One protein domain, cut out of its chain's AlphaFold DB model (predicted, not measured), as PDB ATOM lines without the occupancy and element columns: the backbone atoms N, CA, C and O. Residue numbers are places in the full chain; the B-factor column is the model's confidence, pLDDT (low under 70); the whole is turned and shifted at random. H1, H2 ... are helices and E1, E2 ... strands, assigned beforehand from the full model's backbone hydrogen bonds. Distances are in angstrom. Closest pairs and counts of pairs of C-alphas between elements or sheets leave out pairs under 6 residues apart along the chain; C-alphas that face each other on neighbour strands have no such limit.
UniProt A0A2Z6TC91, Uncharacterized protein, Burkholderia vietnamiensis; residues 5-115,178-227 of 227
ATOM      1  N   THR A   5     379.520 322.136 187.695       89.56
ATOM      2  CA  THR A   5     380.136 322.739 188.881       89.56
ATOM      3  C   THR A   5     381.654 322.689 188.836       89.56
ATOM      4  O   THR A   5     382.261 321.792 188.247       89.56
ATOM      5  N   THR A   6     382.273 323.672 189.486       93.00
ATOM      6  CA  THR A   6     383.715 323.693 189.743       93.00
ATOM      7  C   THR A   6     383.951 323.716 191.242       93.00
ATOM      8  O   THR A   6     383.534 324.664 191.899       93.00
ATOM      9  N   ALA A   7     384.639 322.725 191.792       94.00
ATOM     10  CA  ALA A   7     385.012 322.687 193.199       94.00
ATOM     11  C   ALA A   7     386.502 322.992 193.389       94.00
ATOM     12  O   ALA A   7     387.353 322.484 192.656       94.00
ATOM     13  N   LEU A   8     386.820 323.801 194.402       95.50
ATOM     14  CA  LEU A   8     388.164 323.928 194.968       95.50
ATOM     15  C   LEU A   8     388.187 323.201 196.311       95.50
ATOM     16  O   LEU A   8     387.318 323.447 197.142       95.50
ATOM     17  N   ILE A   9     389.165 322.324 196.530       95.06
ATOM     18  CA  ILE A   9     389.234 321.466 197.715       95.06
ATOM     19  C   ILE A   9     390.561 321.684 198.437       95.06
ATOM     20  O   ILE A   9     391.635 321.573 197.837       95.06
ATOM     21  N   ASP A  10     390.496 321.952 199.741       93.69
ATOM     22  CA  ASP A  10     391.659 321.898 200.620       93.69
ATOM     23  C   ASP A  10     391.818 320.462 201.111       93.69
ATOM     24  O   ASP A  10     391.017 319.926 201.882       93.69
ATOM     25  N   THR A  11     392.871 319.826 200.624       91.94
ATOM     26  CA  THR A  11     393.140 318.410 200.866       91.94
ATOM     27  C   THR A  11     394.149 318.187 201.984       91.94
ATOM     28  O   THR A  11     394.607 317.065 202.179       91.94
ATOM     29  N   LYS A  12     394.575 319.264 202.652       91.44
ATOM     30  CA  LYS A  12     395.593 319.247 203.708       91.44
ATOM     31  C   LYS A  12     395.032 319.689 205.050       91.44
ATOM     32  O   LYS A  12     395.593 319.335 206.085       91.44
ATOM     33  N   ILE A  13     393.957 320.473 205.051       92.31
ATOM     34  CA  ILE A  13     393.273 320.841 206.282       92.31
ATOM     35  C   ILE A  13     392.703 319.599 206.973       92.31
ATOM     36  O   ILE A  13     392.065 318.756 206.348       92.31
ATOM     37  N   SER A  14     392.928 319.493 208.282       92.12
ATOM     38  CA  SER A  14     392.381 318.397 209.080       92.12
ATOM     39  C   SER A  14     390.874 318.542 209.269       92.12
ATOM     40  O   SER A  14     390.333 319.657 209.297       92.12
ATOM     41  N   ARG A  15     390.191 317.417 209.512       92.50
ATOM     42  CA  ARG A  15     388.744 317.411 209.778       92.50
ATOM     43  C   ARG A  15     388.347 318.321 210.946       92.50
ATOM     44  O   ARG A  15     387.303 318.964 210.902       92.50
ATOM     45  N   ALA A  16     389.185 318.401 211.980       92.81
ATOM     46  CA  ALA A  16     388.934 319.232 213.159       92.81
ATOM     47  C   ALA A  16     389.034 320.743 212.870       92.81
ATOM     48  O   ALA A  16     388.311 321.535 213.473       92.81
ATOM     49  N   SER A  17     389.911 321.146 211.947       93.38
ATOM     50  CA  SER A  17     390.138 322.555 211.601       93.38
ATOM     51  C   SER A  17     389.172 323.073 210.533       93.38
ATOM     52  O   SER A  17     388.891 324.275 210.489       93.38
ATOM     53  N   ALA A  18     388.630 322.184 209.696       93.81
ATOM     54  CA  ALA A  18     387.778 322.546 208.568       93.81
ATOM     55  C   ALA A  18     386.545 323.403 208.929       93.81
ATOM     56  O   ALA A  18     386.320 324.398 208.240       93.81
ATOM     57  N   PRO A  19     385.790 323.152 210.023       94.69
ATOM     58  CA  PRO A  19     384.643 323.995 210.374       94.69
ATOM     59  C   PRO A  19     385.018 325.452 210.676       94.69
ATOM     60  O   PRO A  19     384.280 326.374 210.335       94.69
ATOM     61  N   ASN A  20     386.167 325.686 211.316       94.06
ATOM     62  CA  ASN A  20     386.629 327.046 211.602       94.06
ATOM     63  C   ASN A  20     387.106 327.745 210.327       94.06
ATOM     64  O   ASN A  20     386.769 328.908 210.110       94.06
ATOM     65  N   ALA A  21     387.815 327.025 209.458       94.50
ATOM     66  CA  ALA A  21     388.226 327.545 208.159       94.50
ATOM     67  C   ALA A  21     387.032 327.857 207.246       94.50
ATOM     68  O   ALA A  21     387.036 328.889 206.584       94.50
ATOM     69  N   ALA A  22     385.977 327.042 207.265       94.94
ATOM     70  CA  ALA A  22     384.748 327.296 206.519       94.94
ATOM     71  C   ALA A  22     384.041 328.580 206.971       94.94
ATOM     72  O   ALA A  22     383.600 329.369 206.138       94.94
ATOM     73  N   ARG A  23     383.979 328.837 208.286       95.31
ATOM     74  CA  ARG A  23     383.447 330.102 208.822       95.31
ATOM     75  C   ARG A  23     384.300 331.300 208.409       95.31
ATOM     76  O   ARG A  23     383.746 332.337 208.056       95.31
ATOM     77  N   ALA A  24     385.624 331.153 208.425       94.44
ATOM     78  CA  ALA A  24     386.536 332.195 207.961       94.44
ATOM     79  C   ALA A  24     386.381 332.454 206.453       94.44
ATOM     80  O   ALA A  24     386.325 333.607 206.037       94.44
ATOM     81  N   LEU A  25     386.248 331.402 205.640       95.00
ATOM     82  CA  LEU A  25     385.973 331.508 204.209       95.00
ATOM     83  C   LEU A  25     384.647 332.235 203.955       95.00
ATOM     84  O   LEU A  25     384.632 333.196 203.192       95.00
ATOM     85  N   TYR A  26     383.570 331.838 204.638       95.44
ATOM     86  CA  TYR A  26     382.281 332.530 204.574       95.44
ATOM     87  C   TYR A  26     382.423 334.024 204.895       95.44
ATOM     88  O   TYR A  26     382.001 334.860 204.098       95.44
ATOM     89  N   ALA A  27     383.073 334.367 206.014       94.62
ATOM     90  CA  ALA A  27     383.286 335.759 206.406       94.62
ATOM     91  C   ALA A  27     384.044 336.545 205.324       94.62
ATOM     92  O   ALA A  27     383.579 337.602 204.907       94.62
ATOM     93  N   ARG A  28     385.138 335.987 204.782       94.44
ATOM     94  CA  ARG A  28     385.908 336.614 203.694       94.44
ATOM     95  C   ARG A  28     385.078 336.832 202.430       94.44
ATOM     96  O   ARG A  28     385.216 337.873 201.796       94.44
ATOM     97  N   LEU A  29     384.231 335.875 202.050       95.38
ATOM     98  CA  LEU A  29     383.382 335.993 200.861       95.38
ATOM     99  C   LEU A  29     382.289 337.057 201.044       95.38
ATOM    100  O   LEU A  29     381.985 337.784 200.098       95.38
ATOM    101  N   VAL A  30     381.718 337.178 202.245       95.25
ATOM    102  CA  VAL A  30     380.734 338.224 202.567       95.25
ATOM    103  C   VAL A  30     381.397 339.601 202.618       95.25
ATOM    104  O   VAL A  30     380.937 340.529 201.955       95.25
ATOM    105  N   GLU A  31     382.492 339.740 203.365       94.12
ATOM    106  CA  GLU A  31     383.239 340.999 203.514       94.12
ATOM    107  C   GLU A  31     383.832 341.475 202.184       94.12
ATOM    108  O   GLU A  31     383.828 342.669 201.891       94.12
ATOM    109  N   GLY A  32     384.289 340.537 201.351       92.00
ATOM    110  CA  GLY A  32     384.791 340.800 200.007       92.00
ATOM    111  C   GLY A  32     383.705 341.116 198.977       92.00
ATOM    112  O   GLY A  32     384.039 341.377 197.824       92.00
ATOM    113  N   GLY A  33     382.420 341.078 199.350       94.44
ATOM    114  CA  GLY A  33     381.319 341.337 198.422       94.44
ATOM    115  C   GLY A  33     381.230 340.307 197.292       94.44
ATOM    116  O   GLY A  33     380.833 340.652 196.183       94.44
ATOM    117  N   VAL A  34     381.590 339.050 197.561       94.44
ATOM    118  CA  VAL A  34     381.510 337.946 196.592       94.44
ATOM    119  C   VAL A  34     380.122 337.306 196.619       94.44
ATOM    120  O   VAL A  34     379.516 337.072 195.574       94.44
ATOM    121  N   ILE A  35     379.594 337.058 197.821       95.25
ATOM    122  CA  ILE A  35     378.309 336.379 198.037       95.25
ATOM    123  C   ILE A  35     377.315 337.248 198.805       95.25
ATOM    124  O   ILE A  35     377.671 338.180 199.528       95.25
ATOM    125  N   VAL A  36     376.042 336.915 198.640       94.81
ATOM    126  CA  VAL A  36     374.945 337.368 199.494       94.81
ATOM    127  C   VAL A  36     375.026 336.600 200.830       94.81
ATOM    128  O   VAL A  36     375.243 335.387 200.805       94.81
ATOM    129  N   PRO A  37     374.902 337.261 202.001       94.00
ATOM    130  CA  PRO A  37     375.137 336.612 203.293       94.00
ATOM    131  C   PRO A  37     374.061 335.587 203.674       94.00
ATOM    132  O   PRO A  37     374.316 334.739 204.531       94.00
ATOM    133  N   GLU A  38     372.875 335.655 203.067       92.88
ATOM    134  CA  GLU A  38     371.775 334.729 203.306       92.88
ATOM    135  C   GLU A  38     371.971 333.394 202.575       92.88
ATOM    136  O   GLU A  38     372.054 333.331 201.347       92.88
ATOM    137  N   LEU A  39     371.943 332.307 203.347       91.69
ATOM    138  CA  LEU A  39     371.908 330.947 202.820       91.69
ATOM    139  C   LEU A  39     370.581 330.690 202.090       91.69
ATOM    140  O   LEU A  39     369.505 331.024 202.596       91.69
ATOM    141  N   ARG A  40     370.640 330.062 200.915       86.81
ATOM    142  CA  ARG A  40     369.463 329.664 200.138       86.81
ATOM    143  C   ARG A  40     369.449 328.150 199.954       86.81
ATOM    144  O   ARG A  40     370.396 327.577 199.432       86.81
ATOM    145  N   SER A  41     368.340 327.525 200.337       71.69
ATOM    146  CA  SER A  41     368.048 326.103 200.090       71.69
ATOM    147  C   SER A  41     367.091 325.874 198.913       71.69
ATOM    148  O   SER A  41     366.853 324.738 198.530       71.69
ATOM    149  N   GLY A  42     366.523 326.948 198.353       60.09
ATOM    150  CA  GLY A  42     365.591 326.904 197.217       60.09
ATOM    151  C   GLY A  42     366.243 327.158 195.859       60.09
ATOM    152  O   GLY A  42     365.533 327.398 194.888       60.09
ATOM    153  N   LEU A  43     367.574 327.180 195.794       61.81
ATOM    154  CA  LEU A  43     368.266 327.132 194.511       61.81
ATOM    155  C   LEU A  43     368.109 325.703 193.970       61.81
ATOM    156  O   LEU A  43     368.071 324.764 194.763       61.81
ATOM    157  N   SER A  44     368.032 325.515 192.653       58.78
ATOM    158  CA  SER A  44     367.919 324.184 192.018       58.78
ATOM    159  C   SER A  44     369.164 323.292 192.205       58.78
ATOM    160  O   SER A  44     369.368 322.357 191.446       58.78
ATOM    161  N   LEU A  45     369.992 323.574 193.213       59.78
ATOM    162  CA  LEU A  45     371.381 323.145 193.360       59.78
ATOM    163  C   LEU A  45     371.552 321.935 194.288       59.78
ATOM    164  O   LEU A  45     372.649 321.675 194.754       59.78
ATOM    165  N   GLY A  46     370.486 321.215 194.645       64.94
ATOM    166  CA  GLY A  46     370.571 320.003 195.482       64.94
ATOM    167  C   GLY A  46     371.089 320.188 196.925       64.94
ATOM    168  O   GLY A  46     370.906 319.288 197.740       64.94
ATOM    169  N   ALA A  47     371.676 321.338 197.276       76.19
ATOM    170  CA  ALA A  47     372.281 321.641 198.570       76.19
ATOM    171  C   ALA A  47     372.155 323.139 198.934       76.19
ATOM    172  O   ALA A  47     371.985 323.989 198.053       76.19
ATOM    173  N   PRO A  48     372.235 323.503 200.231       87.50
ATOM    174  CA  PRO A  48     372.274 324.900 200.652       87.50
ATOM    175  C   PRO A  48     373.512 325.623 200.108       87.50
ATOM    176  O   PRO A  48     374.643 325.198 200.340       87.50
ATOM    177  N   ALA A  49     373.301 326.758 199.445       92.44
ATOM    178  CA  ALA A  49     374.374 327.565 198.874       92.44
ATOM    179  C   ALA A  49     374.136 329.066 199.090       92.44
ATOM    180  O   ALA A  49     373.029 329.518 199.402       92.44
ATOM    181  N   PHE A  50     375.198 329.847 198.926       94.44
ATOM    182  CA  PHE A  50     375.177 331.300 199.017       94.44
ATOM    183  C   PHE A  50     375.123 331.896 197.610       94.44
ATOM    184  O   PHE A  50     376.023 331.623 196.813       94.44
ATOM    185  N   PRO A  51     374.105 332.704 197.268       93.81
ATOM    186  CA  PRO A  51     374.038 333.338 195.956       93.81
ATOM    187  C   PRO A  51     375.267 334.204 195.692       93.81
ATOM    188  O   PRO A  51     375.691 334.971 196.564       93.81
ATOM    189  N   LEU A  52     375.805 334.118 194.479       92.69
ATOM    190  CA  LEU A  52     376.815 335.056 194.016       92.69
ATOM    191  C   LEU A  52     376.175 336.444 193.903       92.69
ATOM    192  O   LEU A  52     375.012 336.580 193.507       92.69
ATOM    193  N   ARG A  53     376.909 337.495 194.260       92.88
ATOM    194  CA  ARG A  53     376.399 338.852 194.067       92.88
ATOM    195  C   ARG A  53     376.378 339.217 192.585       92.88
ATOM    196  O   ARG A  53     377.354 339.010 191.876       92.88
ATOM    197  N   ALA A  54     375.285 339.837 192.143       87.56
ATOM    198  CA  ALA A  54     375.089 340.219 190.742       87.56
ATOM    199  C   ALA A  54     376.110 341.255 190.227       87.56
ATOM    200  O   ALA A  54     376.308 341.378 189.022       87.56
ATOM    201  N   ASP A  55     376.738 342.018 191.126       88.31
ATOM    202  CA  ASP A  55     377.786 342.992 190.813       88.31
ATOM    203  C   ASP A  55     379.208 342.411 190.898       88.31
ATOM    204  O   ASP A  55     380.166 343.108 190.560       88.31
ATOM    205  N   PHE A  56     379.373 341.148 191.308       89.19
ATOM    206  CA  PHE A  56     380.682 340.510 191.389       89.19
ATOM    207  C   PHE A  56     381.159 340.050 190.009       89.19
ATOM    208  O   PHE A  56     380.525 339.232 189.353       89.19
ATOM    209  N   ARG A  57     382.315 340.567 189.578       86.00
ATOM    210  CA  ARG A  57     382.906 340.301 188.251       86.00
ATOM    211  C   ARG A  57     384.235 339.543 188.325       86.00
ATOM    212  O   ARG A  57     384.938 339.413 187.331       86.00
ATOM    213  N   GLY A  58     384.612 339.057 189.511       86.25
ATOM    214  CA  GLY A  58     385.920 338.438 189.758       86.25
ATOM    215  C   GLY A  58     386.135 337.073 189.087       86.25
ATOM    216  O   GLY A  58     387.249 336.557 189.152       86.25
ATOM    217  N   LEU A  59     385.098 336.495 188.462       86.31
ATOM    218  CA  LEU A  59     385.140 335.187 187.785       86.31
ATOM    219  C   LEU A  59     384.988 335.278 186.265       86.31
ATOM    220  O   LEU A  59     385.209 334.280 185.590       86.31
ATOM    221  N   ASP A  60     384.635 336.447 185.729       80.75
ATOM    222  CA  ASP A  60     384.303 336.642 184.313       80.75
ATOM    223  C   ASP A  60     385.399 336.117 183.365       80.75
ATOM    224  O   ASP A  60     385.113 335.483 182.353       80.75
ATOM    225  N   ASP A  61     386.670 336.303 183.732       78.06
ATOM    226  CA  ASP A  61     387.828 335.891 182.926       78.06
ATOM    227  C   ASP A  61     388.198 334.398 183.052       78.06
ATOM    228  O   ASP A  61     389.156 333.944 182.414       78.06
ATOM    229  N   LEU A  62     387.497 333.637 183.901       80.19
ATOM    230  CA  LEU A  62     387.741 332.205 184.127       80.19
ATOM    231  C   LEU A  62     386.860 331.296 183.276       80.19
ATOM    232  O   LEU A  62     387.100 330.087 183.225       80.19
ATOM    233  N   GLU A  63     385.859 331.859 182.613       68.56
ATOM    234  CA  GLU A  63     384.898 331.090 181.843       68.56
ATOM    235  C   GLU A  63     385.315 330.866 180.390       68.56
ATOM    236  O   GLU A  63     385.928 331.728 179.758       68.56
ATOM    237  N   GLY A  64     384.874 329.741 179.823       58.28
ATOM    238  CA  GLY A  64     384.550 329.663 178.401       58.28
ATOM    239  C   GLY A  64     385.659 329.932 177.379       58.28
ATOM    240  O   GLY A  64     385.341 330.363 176.271       58.28
ATOM    241  N   TRP A  65     386.924 329.643 177.676       51.91
ATOM    242  CA  TRP A  65     387.934 329.513 176.623       51.91
ATOM    243  C   TRP A  65     387.933 328.061 176.130       51.91
ATOM    244  O   TRP A  65     388.195 327.147 176.893       51.91
ATOM    245  N   GLY A  66     387.560 327.834 174.866       47.47
ATOM    246  CA  GLY A  66     387.644 326.510 174.230       47.47
ATOM    247  C   GLY A  66     386.356 325.681 174.137       47.47
ATOM    248  O   GLY A  66     386.382 324.653 173.465       47.47
ATOM    249  N   SER A  67     385.214 326.114 174.693       43.97
ATOM    250  CA  SER A  67     383.935 325.454 174.377       43.97
ATOM    251  C   SER A  67     383.501 325.823 172.949       43.97
ATOM    252  O   SER A  67     383.273 327.008 172.682       43.97
ATOM    253  N   PRO A  68     383.352 324.857 172.018       47.16
ATOM    254  CA  PRO A  68     382.926 325.136 170.642       47.16
ATOM    255  C   PRO A  68     381.522 325.760 170.561       47.16
ATOM    256  O   PRO A  68     381.158 326.334 169.535       47.16
ATOM    257  N   GLU A  69     380.744 325.687 171.643       49.47
ATOM    258  CA  GLU A  69     379.397 326.250 171.742       49.47
ATOM    259  C   GLU A  69     379.389 327.735 172.143       49.47
ATOM    260  O   GLU A  69     378.419 328.448 171.867       49.47
ATOM    261  N   ARG A  70     380.478 328.253 172.734       49.56
ATOM    262  CA  ARG A  70     380.584 329.670 173.108       49.56
ATOM    263  C   ARG A  70     381.130 330.471 171.926       49.56
ATOM    264  O   ARG A  70     382.314 330.788 171.848       49.56
ATOM    265  N   LYS A  71     380.246 330.861 171.003       48.12
ATOM    266  CA  LYS A  71     380.519 331.998 170.109       48.12
ATOM    267  C   LYS A  71     380.538 333.266 170.959       48.12
ATOM    268  O   LYS A  71     379.507 333.906 171.131       48.12
ATOM    269  N   VAL A  72     381.693 333.598 171.526       52.81
ATOM    270  CA  VAL A  72     381.915 334.915 172.128       52.81
ATOM    271  C   VAL A  72     381.857 335.922 170.982       52.81
ATOM    272  O   VAL A  72     382.781 336.007 170.173       52.81
ATOM    273  N   ASP A  73     380.740 336.634 170.845       49.66
ATOM    274  CA  ASP A  73     380.743 337.853 170.052       49.66
ATOM    275  C   ASP A  73     381.628 338.880 170.774       49.66
ATOM    276  O   ASP A  73     381.698 338.926 171.999       49.66
ATOM    277  N   ALA A  74     382.359 339.705 170.029       52.94
ATOM    278  CA  ALA A  74     383.304 340.665 170.612       52.94
ATOM    279  C   ALA A  74     382.630 341.773 171.461       52.94
ATOM    280  O   ALA A  74     383.302 342.713 171.883       52.94
ATOM    281  N   TYR A  75     381.312 341.688 171.675       47.75
ATOM    282  CA  TYR A  75     380.468 342.743 172.228       47.75
ATOM    283  C   TYR A  75     379.567 342.301 173.392       47.75
ATOM    284  O   TYR A  75     379.021 343.182 174.057       47.75
ATOM    285  N   SER A  76     379.422 341.005 173.704       46.75
ATOM    286  CA  SER A  76     378.762 340.603 174.951       46.75
ATOM    287  C   SER A  76     379.717 340.761 176.130       46.75
ATOM    288  O   SER A  76     380.827 340.223 176.092       46.75
ATOM    289  N   PRO A  77     379.311 341.445 177.217       51.00
ATOM    290  CA  PRO A  77     380.057 341.356 178.458       51.00
ATOM    291  C   PRO A  77     380.075 339.885 178.887       51.00
ATOM    292  O   PRO A  77     379.025 339.261 179.038       51.00
ATOM    293  N   VAL A  78     381.276 339.331 179.047       61.69
ATOM    294  CA  VAL A  78     381.508 337.988 179.585       61.69
ATOM    295  C   VAL A  78     381.123 338.047 181.059       61.69
ATOM    296  O   VAL A  78     381.960 338.341 181.888       61.69
ATOM    297  N   VAL A  79     379.838 337.925 181.382       68.94
ATOM    298  CA  VAL A  79     379.375 337.844 182.771       68.94
ATOM    299  C   VAL A  79     379.439 336.392 183.184       68.94
ATOM    300  O   VAL A  79     378.991 335.530 182.423       68.94
ATOM    301  N   THR A  80     379.963 336.136 184.381       76.19
ATOM    302  CA  THR A  80     379.986 334.776 184.885       76.19
ATOM    303  C   THR A  80     378.583 334.161 184.993       76.19
ATOM    304  O   THR A  80     377.641 334.791 185.472       76.19
ATOM    305  N   ARG A  81     378.436 332.914 184.542       85.31
ATOM    306  CA  ARG A  81     377.271 332.048 184.737       85.31
ATOM    307  C   ARG A  81     377.265 331.368 186.099       85.31
ATOM    308  O   ARG A  81     376.316 330.648 186.400       85.31
ATOM    309  N   ILE A  82     378.284 331.595 186.927       88.69
ATOM    310  CA  ILE A  82     378.248 331.158 188.315       88.69
ATOM    311  C   ILE A  82     377.130 331.906 189.044       88.69
ATOM    312  O   ILE A  82     377.094 333.132 189.090       88.69
ATOM    313  N   THR A  83     376.210 331.148 189.630       89.31
ATOM    314  CA  THR A  83     375.016 331.677 190.303       89.31
ATOM    315  C   THR A  83     375.115 331.605 191.819       89.31
ATOM    316  O   THR A  83     374.498 332.408 192.523       89.31
ATOM    317  N   ALA A  84     375.897 330.663 192.342       92.75
ATOM    318  CA  ALA A  84     376.042 330.446 193.771       92.75
ATOM    319  C   ALA A  84     377.366 329.766 194.120       92.75
ATOM    320  O   ALA A  84     378.003 329.119 193.288       92.75
ATOM    321  N   ILE A  85     377.744 329.898 195.387       94.12
ATOM    322  CA  ILE A  85     378.881 329.226 196.001       94.12
ATOM    323  C   ILE A  85     378.371 328.410 197.187       94.12
ATOM    324  O   ILE A  85     377.758 328.946 198.111       94.12
ATOM    325  N   GLN A  86     378.652 327.117 197.179       93.94
ATOM    326  CA  GLN A  86     378.503 326.237 198.329       93.94
ATOM    327  C   GLN A  86     379.851 326.110 199.037       93.94
ATOM    328  O   GLN A  86     380.891 325.978 198.397       93.94
ATOM    329  N   ILE A  87     379.831 326.179 200.368       94.69
ATOM    330  CA  ILE A  87     381.012 325.965 201.208       94.69
ATOM    331  C   ILE A  87     380.841 324.616 201.895       94.69
ATOM    332  O   ILE A  87     379.969 324.454 202.749       94.69
ATOM    333  N   ASP A  88     381.683 323.667 201.530       93.56
ATOM    334  CA  ASP A  88     381.598 322.271 201.933       93.56
ATOM    335  C   ASP A  88     382.483 321.981 203.139       93.56
ATOM    336  O   ASP A  88     383.641 322.398 203.184       93.56
ATOM    337  N   VAL A  89     381.953 321.234 204.111       93.62
ATOM    338  CA  VAL A  89     382.694 320.769 205.289       93.62
ATOM    339  C   VAL A  89     382.342 319.311 205.555       93.62
ATOM    340  O   VAL A  89     381.168 318.952 205.589       93.62
ATOM    341  N   THR A  90     383.340 318.459 205.789       92.19
ATOM    342  CA  THR A  90     383.070 317.061 206.161       92.19
ATOM    343  C   THR A  90     382.401 316.975 207.530       92.19
ATOM    344  O   THR A  90     383.008 317.318 208.550       92.19
ATOM    345  N   GLY A  91     381.190 316.422 207.579       89.25
ATOM    346  CA  GLY A  91     380.361 316.336 208.780       89.25
ATOM    347  C   GLY A  91     379.380 317.507 208.887       89.25
ATOM    348  O   GLY A  91     378.203 317.316 208.621       89.25
ATOM    349  N   PRO A  92     379.781 318.721 209.298       91.31
ATOM    350  CA  PRO A  92     378.827 319.815 209.435       91.31
ATOM    351  C   PRO A  92     378.241 320.309 208.104       91.31
ATOM    352  O   PRO A  92     378.949 320.423 207.111       91.31
ATOM    353  N   GLY A  93     376.966 320.694 208.118       91.12
ATOM    354  CA  GLY A  93     376.288 321.381 207.020       91.12
ATOM    355  C   GLY A  93     375.842 322.786 207.422       91.12
ATOM    356  O   GLY A  93     375.604 323.065 208.600       91.12
ATOM    357  N   TRP A  94     375.720 323.677 206.439       93.19
ATOM    358  CA  TRP A  94     375.177 325.016 206.657       93.19
ATOM    359  C   TRP A  94     373.660 324.980 206.807       93.19
ATOM    360  O   TRP A  94     372.957 324.367 206.005       93.19
ATOM    361  N   GLN A  95     373.153 325.693 207.806       92.12
ATOM    362  CA  GLN A  95     371.728 325.928 208.014       92.12
ATOM    363  C   GLN A  95     371.476 327.380 208.416       92.12
ATOM    364  O   GLN A  95     372.361 328.066 208.925       92.12
ATOM    365  N   THR A  96     370.257 327.862 208.197       91.88
ATOM    366  CA  THR A  96     369.828 329.161 208.720       91.88
ATOM    367  C   THR A  96     369.516 329.017 210.210       91.88
ATOM    368  O   THR A  96     368.549 328.354 210.579       91.88
ATOM    369  N   GLY A  97     370.336 329.632 211.062       89.31
ATOM    370  CA  GLY A  97     370.148 329.652 212.510       89.31
ATOM    371  C   GLY A  97     368.952 330.502 212.947       89.31
ATOM    372  O   GLY A  97     368.349 331.236 212.162       89.31
ATOM    373  N   ALA A  98     368.629 330.459 214.243       88.44
ATOM    374  CA  ALA A  98     367.459 331.143 214.814       88.44
ATOM    375  C   ALA A  98     367.479 332.675 214.636       88.44
ATOM    376  O   ALA A  98     366.434 333.322 214.637       88.44
ATOM    377  N   THR A  99     368.667 333.260 214.468       87.50
ATOM    378  CA  THR A  99     368.857 334.700 214.218       87.50
ATOM    379  C   THR A  99     368.753 335.079 212.737       87.50
ATOM    380  O   THR A  99     368.973 336.236 212.383       87.50
ATOM    381  N   GLY A 100     368.469 334.112 211.857       86.00
ATOM    382  CA  GLY A 100     368.512 334.274 210.403       86.00
ATOM    383  C   GLY A 100     369.924 334.202 209.812       86.00
ATOM    384  O   GLY A 100     370.074 334.261 208.594       86.00
ATOM    385  N   ARG A 101     370.965 334.064 210.645       89.19
ATOM    386  CA  ARG A 101     372.358 333.953 210.195       89.19
ATOM    387  C   ARG A 101     372.729 332.505 209.861       89.19
ATOM    388  O   ARG A 101     372.253 331.601 210.544       89.19
ATOM    389  N   PRO A 102     373.583 332.265 208.853       93.44
ATOM    390  CA  PRO A 102     374.098 330.931 208.567       93.44
ATOM    391  C   PRO A 102     374.947 330.386 209.718       93.44
ATOM    392  O   PRO A 102     375.842 331.063 210.226       93.44
ATOM    393  N   GLU A 103     374.693 329.141 210.096       94.12
ATOM    394  CA  GLU A 103     375.406 328.414 211.140       94.12
ATOM    395  C   GLU A 103     375.781 327.017 210.628       94.12
ATOM    396  O   GLU A 103     375.040 326.402 209.861       94.12
ATOM    397  N   LEU A 104     376.946 326.515 211.047       93.19
ATOM    398  CA  LEU A 104     377.350 325.130 210.791       93.19
ATOM    399  C   LEU A 104     376.804 324.234 211.897       93.19
ATOM    400  O   LEU A 104     377.176 324.400 213.062       93.19
ATOM    401  N   VAL A 105     375.995 323.255 211.514       91.94
ATOM    402  CA  VAL A 105     375.426 322.244 212.409       91.94
ATOM    403  C   VAL A 105     375.852 320.853 211.966       91.94
ATOM    404  O   VAL A 105     376.196 320.659 210.805       91.94
ATOM    405  N   ALA A 106     375.846 319.872 212.866       88.56
ATOM    406  CA  ALA A 106     376.169 318.497 212.491       88.56
ATOM    407  C   ALA A 106     375.206 317.983 211.401       88.56
ATOM    408  O   ALA A 106     373.991 318.072 211.563       88.56
ATOM    409  N   SER A 107     375.761 317.443 210.317       82.12
ATOM    410  CA  SER A 107     375.048 316.742 209.248       82.12
ATOM    411  C   SER A 107     375.732 315.391 208.983       82.12
ATOM    412  O   SER A 107     376.847 315.138 209.447       82.12
ATOM    413  N   ALA A 108     375.040 314.487 208.297       73.25
ATOM    414  CA  ALA A 108     375.604 313.220 207.836       73.25
ATOM    415  C   ALA A 108     375.921 313.230 206.332       73.25
ATOM    416  O   ALA A 108     376.548 312.295 205.851       73.25
ATOM    417  N   ASP A 109     375.525 314.277 205.603       77.25
ATOM    418  CA  ASP A 109     375.379 314.194 204.144       77.25
ATOM    419  C   ASP A 109     376.667 314.515 203.370       77.25
ATOM    420  O   ASP A 109     376.771 314.209 202.185       77.25
ATOM    421  N   ASN A 110     377.667 315.128 204.017       85.94
ATOM    422  CA  ASN A 110     378.922 315.507 203.368       85.94
ATOM    423  C   ASN A 110     380.117 314.729 203.929       85.94
ATOM    424  O   ASN A 110     380.578 314.968 205.052       85.94
ATOM    425  N   HIS A 111     380.663 313.840 203.099       90.75
ATOM    426  CA  HIS A 111     381.837 313.031 203.418       90.75
ATOM    427  C   HIS A 111     383.162 313.653 202.955       90.75
ATOM    428  O   HIS A 111     384.211 313.088 203.233       90.75
ATOM    429  N   GLY A 112     383.173 314.825 202.311       93.00
ATOM    430  CA  GLY A 112     384.407 315.440 201.799       93.00
ATOM    431  C   GLY A 112     384.984 314.733 200.573       93.00
ATOM    432  O   GLY A 112     386.200 314.682 200.397       93.00
ATOM    433  N   LEU A 113     384.110 314.146 199.759       93.75
ATOM    434  CA  LEU A 113     384.449 313.509 198.497       93.75
ATOM    435  C   LEU A 113     383.838 314.320 197.353       93.75
ATOM    436  O   LEU A 113     382.623 314.504 197.311       93.75
ATOM    437  N   PHE A 114     384.677 314.786 196.433       92.81
ATOM    438  CA  PHE A 114     384.281 315.598 195.286       92.81
ATOM    439  C   PHE A 114     384.602 314.801 194.031       92.81
ATOM    440  O   PHE A 114     385.781 314.595 193.728       92.81
ATOM    441  N   MET A 115     383.569 314.300 193.351       90.00
ATOM    442  CA  MET A 115     383.733 313.411 192.205       90.00
ATOM    443  C   MET A 115     382.586 313.506 191.199       90.00
ATOM    444  O   MET A 115     381.466 313.875 191.557       90.00
ATOM    445  N   GLU A 178     388.584 315.093 187.870       92.38
ATOM    446  CA  GLU A 178     387.322 314.390 188.157       92.38
ATOM    447  C   GLU A 178     387.182 313.972 189.625       92.38
ATOM    448  O   GLU A 178     386.124 313.491 190.018       92.38
ATOM    449  N   PHE A 179     388.252 314.085 190.420       94.38
ATOM    450  CA  PHE A 179     388.289 313.577 191.791       94.38
ATOM    451  C   PHE A 179     389.252 314.346 192.697       94.38
ATOM    452  O   PHE A 179     390.436 314.525 192.373       94.38
ATOM    453  N   ALA A 180     388.761 314.684 193.888       95.44
ATOM    454  CA  ALA A 180     389.565 315.029 195.052       95.44
ATOM    455  C   ALA A 180     388.826 314.679 196.353       95.44
ATOM    456  O   ALA A 180     387.597 314.706 196.425       95.44
ATOM    457  N   ALA A 181     389.596 314.415 197.409       95.62
ATOM    458  CA  ALA A 181     389.088 314.209 198.760       95.62
ATOM    459  C   ALA A 181     389.717 315.228 199.720       95.62
ATOM    460  O   ALA A 181     390.925 315.486 199.667       95.62
ATOM    461  N   GLY A 182     388.900 315.819 200.590       94.94
ATOM    462  CA  GLY A 182     389.333 316.843 201.537       94.94
ATOM    463  C   GLY A 182     388.213 317.315 202.456       94.94
ATOM    464  O   GLY A 182     387.039 317.034 202.230       94.94
ATOM    465  N   HIS A 183     388.584 318.028 203.520       94.81
ATOM    466  CA  HIS A 183     387.643 318.387 204.587       94.81
ATOM    467  C   HIS A 183     386.981 319.750 204.434       94.81
ATOM    468  O   HIS A 183     386.003 320.022 205.130       94.81
ATOM    469  N   LEU A 184     387.503 320.579 203.533       95.06
ATOM    470  CA  LEU A 184     386.956 321.876 203.174       95.06
ATOM    471  C   LEU A 184     386.896 321.974 201.651       95.06
ATOM    472  O   LEU A 184     387.904 321.746 200.980       95.06
ATOM    473  N   GLY A 185     385.738 322.356 201.126       94.75
ATOM    474  CA  GLY A 185     385.548 322.622 199.707       94.75
ATOM    475  C   GLY A 185     384.792 323.921 199.455       94.75
ATOM    476  O   GLY A 185     384.122 324.460 200.336       94.75
ATOM    477  N   MET A 186     384.927 324.437 198.242       94.69
ATOM    478  CA  MET A 186     384.146 325.548 197.721       94.69
ATOM    479  C   MET A 186     383.669 325.181 196.325       94.69
ATOM    480  O   MET A 186     384.464 325.167 195.386       94.69
ATOM    481  N   THR A 187     382.379 324.892 196.212       93.75
ATOM    482  CA  THR A 187     381.731 324.464 194.974       93.75
ATOM    483  C   THR A 187     381.023 325.656 194.337       93.75
ATOM    484  O   THR A 187     380.127 326.254 194.932       93.75
ATOM    485  N   LEU A 188     381.452 326.032 193.134       92.94
ATOM    486  CA  LEU A 188     380.862 327.088 192.321       92.94
ATOM    487  C   LEU A 188     379.859 326.473 191.345       92.94
ATOM    488  O   LEU A 188     380.212 325.588 190.562       92.94
ATOM    489  N   TRP A 189     378.622 326.959 191.396       90.25
ATOM    490  CA  TRP A 189     377.488 326.413 190.657       90.25
ATOM    491  C   TRP A 189     377.169 327.218 189.400       90.25
ATOM    492  O   TRP A 189     376.921 328.421 189.506       90.25
ATOM    493  N   GLY A 190     377.089 326.556 188.241       87.06
ATOM    494  CA  GLY A 190     376.512 327.111 187.010       87.06
ATOM    495  C   GLY A 190     377.294 326.795 185.731       87.06
ATOM    496  O   GLY A 190     376.687 326.584 184.685       87.06
ATOM    497  N   GLU A 191     378.627 326.749 185.792       85.75
ATOM    498  CA  GLU A 191     379.509 326.422 184.661       85.75
ATOM    499  C   GLU A 191     380.869 325.887 185.162       85.75
ATOM    500  O   GLU A 191     381.286 326.142 186.299       85.75
ATOM    501  N   HIS A 192     381.591 325.155 184.306       88.19
ATOM    502  CA  HIS A 192     383.005 324.830 184.524       88.19
ATOM    503  C   HIS A 192     383.910 326.046 184.289       88.19
ATOM    504  O   HIS A 192     383.997 326.586 183.187       88.19
ATOM    505  N   LEU A 193     384.676 326.428 185.308       89.38
ATOM    506  CA  LEU A 193     385.671 327.500 185.237       89.38
ATOM    507  C   LEU A 193     387.018 326.965 184.726       89.38
ATOM    508  O   LEU A 193     388.013 326.950 185.455       89.38
ATOM    509  N   LEU A 194     387.055 326.514 183.468       87.00
ATOM    510  CA  LEU A 194     388.243 325.903 182.842       87.00
ATOM    511  C   LEU A 194     389.487 326.809 182.893       87.00
ATOM    512  O   LEU A 194     390.615 326.327 183.026       87.00
ATOM    513  N   GLY A 195     389.299 328.134 182.909       86.12
ATOM    514  CA  GLY A 195     390.389 329.099 183.052       86.12
ATOM    515  C   GLY A 195     391.216 328.927 184.334       86.12
ATOM    516  O   GLY A 195     392.369 329.364 184.370       86.12
ATOM    517  N   LEU A 196     390.691 328.251 185.366       88.88
ATOM    518  CA  LEU A 196     391.445 327.925 186.583       88.88
ATOM    519  C   LEU A 196     392.613 326.971 186.332       88.88
ATOM    520  O   LEU A 196     393.654 327.113 186.979       88.88
ATOM    521  N   VAL A 197     392.443 326.025 185.407       89.19
ATOM    522  CA  VAL A 197     393.456 325.011 185.081       89.19
ATOM    523  C   VAL A 197     394.252 325.387 183.834       89.19
ATOM    524  O   VAL A 197     395.457 325.162 183.786       89.19
ATOM    525  N   GLU A 198     393.619 326.040 182.858       87.69
ATOM    526  CA  GLU A 198     394.271 326.452 181.608       87.69
ATOM    527  C   GLU A 198     395.121 327.717 181.771       87.69
ATOM    528  O   GLU A 198     396.134 327.901 181.092       87.69
ATOM    529  N   ARG A 199     394.722 328.618 182.679       85.25
ATOM    530  CA  ARG A 199     395.388 329.908 182.922       85.25
ATOM    531  C   ARG A 199     395.603 330.149 184.419       85.25
ATOM    532  O   ARG A 199     395.184 331.191 184.940       85.25
ATOM    533  N   PRO A 200     396.341 329.263 185.115       86.75
ATOM    534  CA  PRO A 200     396.526 329.339 186.567       86.75
ATOM    535  C   PRO A 200     397.226 330.632 187.018       86.75
ATOM    536  O   PRO A 200     397.099 331.047 188.169       86.75
ATOM    537  N   SER A 201     397.946 331.297 186.109       86.75
ATOM    538  CA  SER A 201     398.641 332.563 186.362       86.75
ATOM    539  C   SER A 201     397.772 333.816 186.192       86.75
ATOM    540  O   SER A 201     398.258 334.912 186.491       86.75
ATOM    541  N   SER A 202     396.533 333.683 185.699       85.50
ATOM    542  CA  SER A 202     395.614 334.813 185.508       85.50
ATOM    543  C   SER A 202     395.259 335.483 186.839       85.50
ATOM    544  O   SER A 202     395.298 334.856 187.901       85.50
ATOM    545  N   ALA A 203     394.924 336.777 186.794       85.75
ATOM    546  CA  ALA A 203     394.551 337.527 187.994       85.75
ATOM    547  C   ALA A 203     393.315 336.918 188.673       85.75
ATOM    548  O   ALA A 203     393.327 336.736 189.887       85.75
ATOM    549  N   ALA A 204     392.308 336.524 187.889       86.31
ATOM    550  CA  ALA A 204     391.103 335.873 188.390       86.31
ATOM    551  C   ALA A 204     391.399 334.503 189.026       86.31
ATOM    552  O   ALA A 204     390.908 334.220 190.117       86.31
ATOM    553  N   ALA A 205     392.271 333.680 188.423       88.69
ATOM    554  CA  ALA A 205     392.607 332.366 188.983       88.69
ATOM    555  C   ALA A 205     393.361 332.501 190.308       88.69
ATOM    556  O   ALA A 205     393.037 331.829 191.287       88.69
ATOM    557  N   LYS A 206     394.334 333.418 190.365       88.69
ATOM    558  CA  LYS A 206     395.044 333.747 191.607       88.69
ATOM    559  C   LYS A 206     394.084 334.278 192.662       88.69
ATOM    560  O   LYS A 206     394.130 333.814 193.793       88.69
ATOM    561  N   HIS A 207     393.197 335.198 192.286       88.25
ATOM    562  CA  HIS A 207     392.218 335.773 193.196       88.25
ATOM    563  C   HIS A 207     391.298 334.703 193.792       88.25
ATOM    564  O   HIS A 207     391.167 334.646 195.012       88.25
ATOM    565  N   LEU A 208     390.738 333.804 192.972       89.62
ATOM    566  CA  LEU A 208     389.872 332.729 193.460       89.62
ATOM    567  C   LEU A 208     390.621 331.753 194.378       89.62
ATOM    568  O   LEU A 208     390.117 331.403 195.446       89.62
ATOM    569  N   LYS A 209     391.849 331.362 194.011       89.31
ATOM    570  CA  LYS A 209     392.709 330.532 194.870       89.31
ATOM    571  C   LYS A 209     393.007 331.225 196.205       89.31
ATOM    572  O   LYS A 209     392.940 330.582 197.248       89.31
ATOM    573  N   THR A 210     393.286 332.530 196.195       87.88
ATOM    574  CA  THR A 210     393.514 333.322 197.413       87.88
ATOM    575  C   THR A 210     392.258 333.416 198.276       87.88
ATOM    576  O   THR A 210     392.349 333.210 199.485       87.88
ATOM    577  N   LEU A 211     391.087 333.668 197.680       86.94
ATOM    578  CA  LEU A 211     389.808 333.677 198.398       86.94
ATOM    579  C   LEU A 211     389.565 332.344 199.116       86.94
ATOM    580  O   LEU A 211     389.192 332.334 200.292       86.94
ATOM    581  N   PHE A 212     389.823 331.231 198.424       89.12
ATOM    582  CA  PHE A 212     389.649 329.897 198.982       89.12
ATOM    583  C   PHE A 212     390.673 329.565 200.070       89.12
ATOM    584  O   PHE A 212     390.298 329.009 201.100       89.12
ATOM    585  N   SER A 213     391.946 329.924 199.870       76.44
ATOM    586  CA  SER A 213     393.064 329.469 200.703       76.44
ATOM    587  C   SER A 213     392.787 329.626 202.208       76.44
ATOM    588  O   SER A 213     392.667 330.728 202.754       76.44
ATOM    589  N   ALA A 214     392.602 328.493 202.885       65.25
ATOM    590  CA  ALA A 214     392.506 328.423 204.342       65.25
ATOM    591  C   ALA A 214     393.901 328.356 204.978       65.25
ATOM    592  O   ALA A 214     394.110 328.875 206.072       65.25
ATOM    593  N   ILE A 215     394.852 327.751 204.260       60.59
ATOM    594  CA  ILE A 215     396.258 327.604 204.631       60.59
ATOM    595  C   ILE A 215     397.105 328.370 203.613       60.59
ATOM    596  O   ILE A 215     396.970 328.181 202.403       60.59
ATOM    597  N   GLU A 216     397.996 329.231 204.102       60.72
ATOM    598  CA  GLU A 216     398.906 330.000 203.256       60.72
ATOM    599  C   GLU A 216     399.817 329.066 202.438       60.72
ATOM    600  O   GLU A 216     400.455 328.160 202.975       60.72
ATOM    601  N   GLY A 217     399.848 329.256 201.115       60.44
ATOM    602  CA  GLY A 217     400.700 328.490 200.197       60.44
ATOM    603  C   GLY A 217     400.191 327.097 199.799       60.44
ATOM    604  O   GLY A 217     400.832 326.443 198.976       60.44
ATOM    605  N   ALA A 218     399.055 326.625 200.324       70.69
ATOM    606  CA  ALA A 218     398.440 325.384 199.855       70.69
ATOM    607  C   ALA A 218     397.641 325.634 198.566       70.69
ATOM    608  O   ALA A 218     396.681 326.403 198.560       70.69
ATOM    609  N   GLU A 219     398.028 324.976 197.470       84.88
ATOM    610  CA  GLU A 219     397.207 324.980 196.260       84.88
ATOM    611  C   GLU A 219     396.004 324.046 196.432       84.88
ATOM    612  O   GLU A 219     396.193 322.874 196.778       84.88
ATOM    613  N   PRO A 220     394.777 324.534 196.186       92.06
ATOM    614  CA  PRO A 220     393.604 323.680 196.222       92.06
ATOM    615  C   PRO A 220     393.606 322.699 195.055       92.06
ATOM    616  O   PRO A 220     394.034 323.029 193.946       92.06
ATOM    617  N   ALA A 221     393.066 321.507 195.292       93.75
ATOM    618  CA  ALA A 221     392.678 320.631 194.200       93.75
ATOM    619  C   ALA A 221     391.471 321.239 193.475       93.75
ATOM    620  O   ALA A 221     390.598 321.811 194.123       93.75
ATOM    621  N   VAL A 222     391.429 321.115 192.151       94.38
ATOM    622  CA  VAL A 222     390.286 321.537 191.333       94.38
ATOM    623  C   VAL A 222     389.562 320.289 190.856       94.38
ATOM    624  O   VAL A 222     390.215 319.344 190.412       94.38
ATOM    625  N   VAL A 223     388.235 320.293 190.956       94.06
ATOM    626  CA  VAL A 223     387.373 319.234 190.430       94.06
ATOM    627  C   VAL A 223     386.257 319.852 189.592       94.06
ATOM    628  O   VAL A 223     385.636 320.825 190.019       94.06
ATOM    629  N   PHE A 224     385.996 319.294 188.415       91.81
ATOM    630  CA  PHE A 224     384.848 319.618 187.575       91.81
ATOM    631  C   PHE A 224     383.839 318.470 187.653       91.81
ATOM    632  O   PHE A 224     384.180 317.323 187.364       91.81
ATOM    633  N   CYS A 225     382.598 318.773 188.034       86.00
ATOM    634  CA  CYS A 225     381.526 317.780 188.132       86.00
ATOM    635  C   CYS A 225     380.325 318.170 187.267       86.00
ATOM    636  O   CYS A 225     380.094 319.352 186.996       86.00
ATOM    637  N   ASN A 226     379.544 317.157 186.893       79.44
ATOM    638  CA  ASN A 226     378.173 317.295 186.412       79.44
ATOM    639  C   ASN A 226     377.278 316.591 187.447       79.44
ATOM    640  O   ASN A 226     377.548 315.430 187.753       79.44
ATOM    641  N   ILE A 227     376.294 317.295 188.027       61.38
ATOM    642  CA  ILE A 227     375.417 316.784 189.108       61.38
ATOM    643  C   ILE A 227     373.977 316.683 188.637       61.38
ATOM    644  O   ILE A 227     373.412 317.756 188.335       61.38
TER     645      ILE A 227
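This is residues 5 to 115 and 178 to 227 of the 227 residues of an uncharacterized protein of Burkholderia vietnamiensis (UniProt A0A2Z6TC91). A twisted sheet of four strands has helices H1 and H3 packed on one face, while the small strand pair E5 and E6 covers part of the other face, near E8 and E1. Past the edge strand E2, the hairpin E3 and E4 sits beside H1, and a long unnamed stretch, residues 32 to 83, loops out to Ala 74. The 161 printed residues run E1 H1 E2 E3 E4 E5 E6 E7 H2 H3 E8, three named helices and eight named strands; the large sheet's order is E2 - E7 - E1 - E8, all antiparallel. The class is mixed, helices and strands, with under half of the residues in named elements. The whole is compact, radius of gyration of the C-alphas 15.3 A, and only just elongated, spanning 47 by 31 by 28 A.

E1, residues 5 to 10, begins at C-alpha 5 (380.136, 322.739, 188.881) and is 16.5 A long. H1, residues 18 to 31, is 19.7 A long, and E2, residues 84 to 89, 16.4 A. E3 is residues 92 to 96, E4 102 to 106, E5 113 to 115 and E6 179 to 181. E7, residues 184 to 189, is 16.3 A long. H2 is residues 195 to 198; H3, residues 203 to 212, is 14.2 A long. E8, residues 221 to 226, is 16.8 A long and ends at C-alpha 226 (378.173, 317.295, 186.412).

In the large sheet, N 7 and O 223 of E1 and E8 are 2.8 A apart, N 8 and O 186 of E1 and E7 2.9 A, and N 86 and O 187 of E2 and E7 2.8 A, within hydrogen-bond range. E1, H1, E2 and E7, H2 H3, E8 are split strand-helix-strand units, each with another strand between its two same-way strands and a right-handed crossover. H1 is over E2 and E7 at a height over the sheet of 9.6 A, along the strands. H3, on the same face, has a height of 11.0 A and is only just over none of the strands: 2 of its C-alphas fall on E7 and 2 on E1. H1 touches H3 with residues 25 to 29 alone, closest C-alphas Leu 25 and Phe 212, 6.6 A, at a steep tilt of 48 degrees, opposite ways. H2 only grazes the sheet with residues 196 to 197. In the hairpin E3 and E4, N 93 and O 105 are 2.8 A apart; in antiparallel E5 and E6, N 114 and O 180 are 2.9 A apart. The closest C-alphas of E6 and E8, Phe 179 and Val 223, are 5.9 A apart. In H1 and H3 every O i to N i+4 pair is within hydrogen-bond range; H2 is too short for one.

The C-alphas of Ala 16 and Ala 74, the two farthest apart, are 48.0 A apart. Residues 116 to 177 are not printed; C-alphas 115 and 178 are 5.5 A apart across the cut. The link H1 to E2 is long, and its residues 50 to 51 pair antiparallel with 84 to 85 of E2. Mean pLDDT of the printed part is 84.3; residues 42 to 46, 63 to 79, 214 to 217 and 227 are under 70.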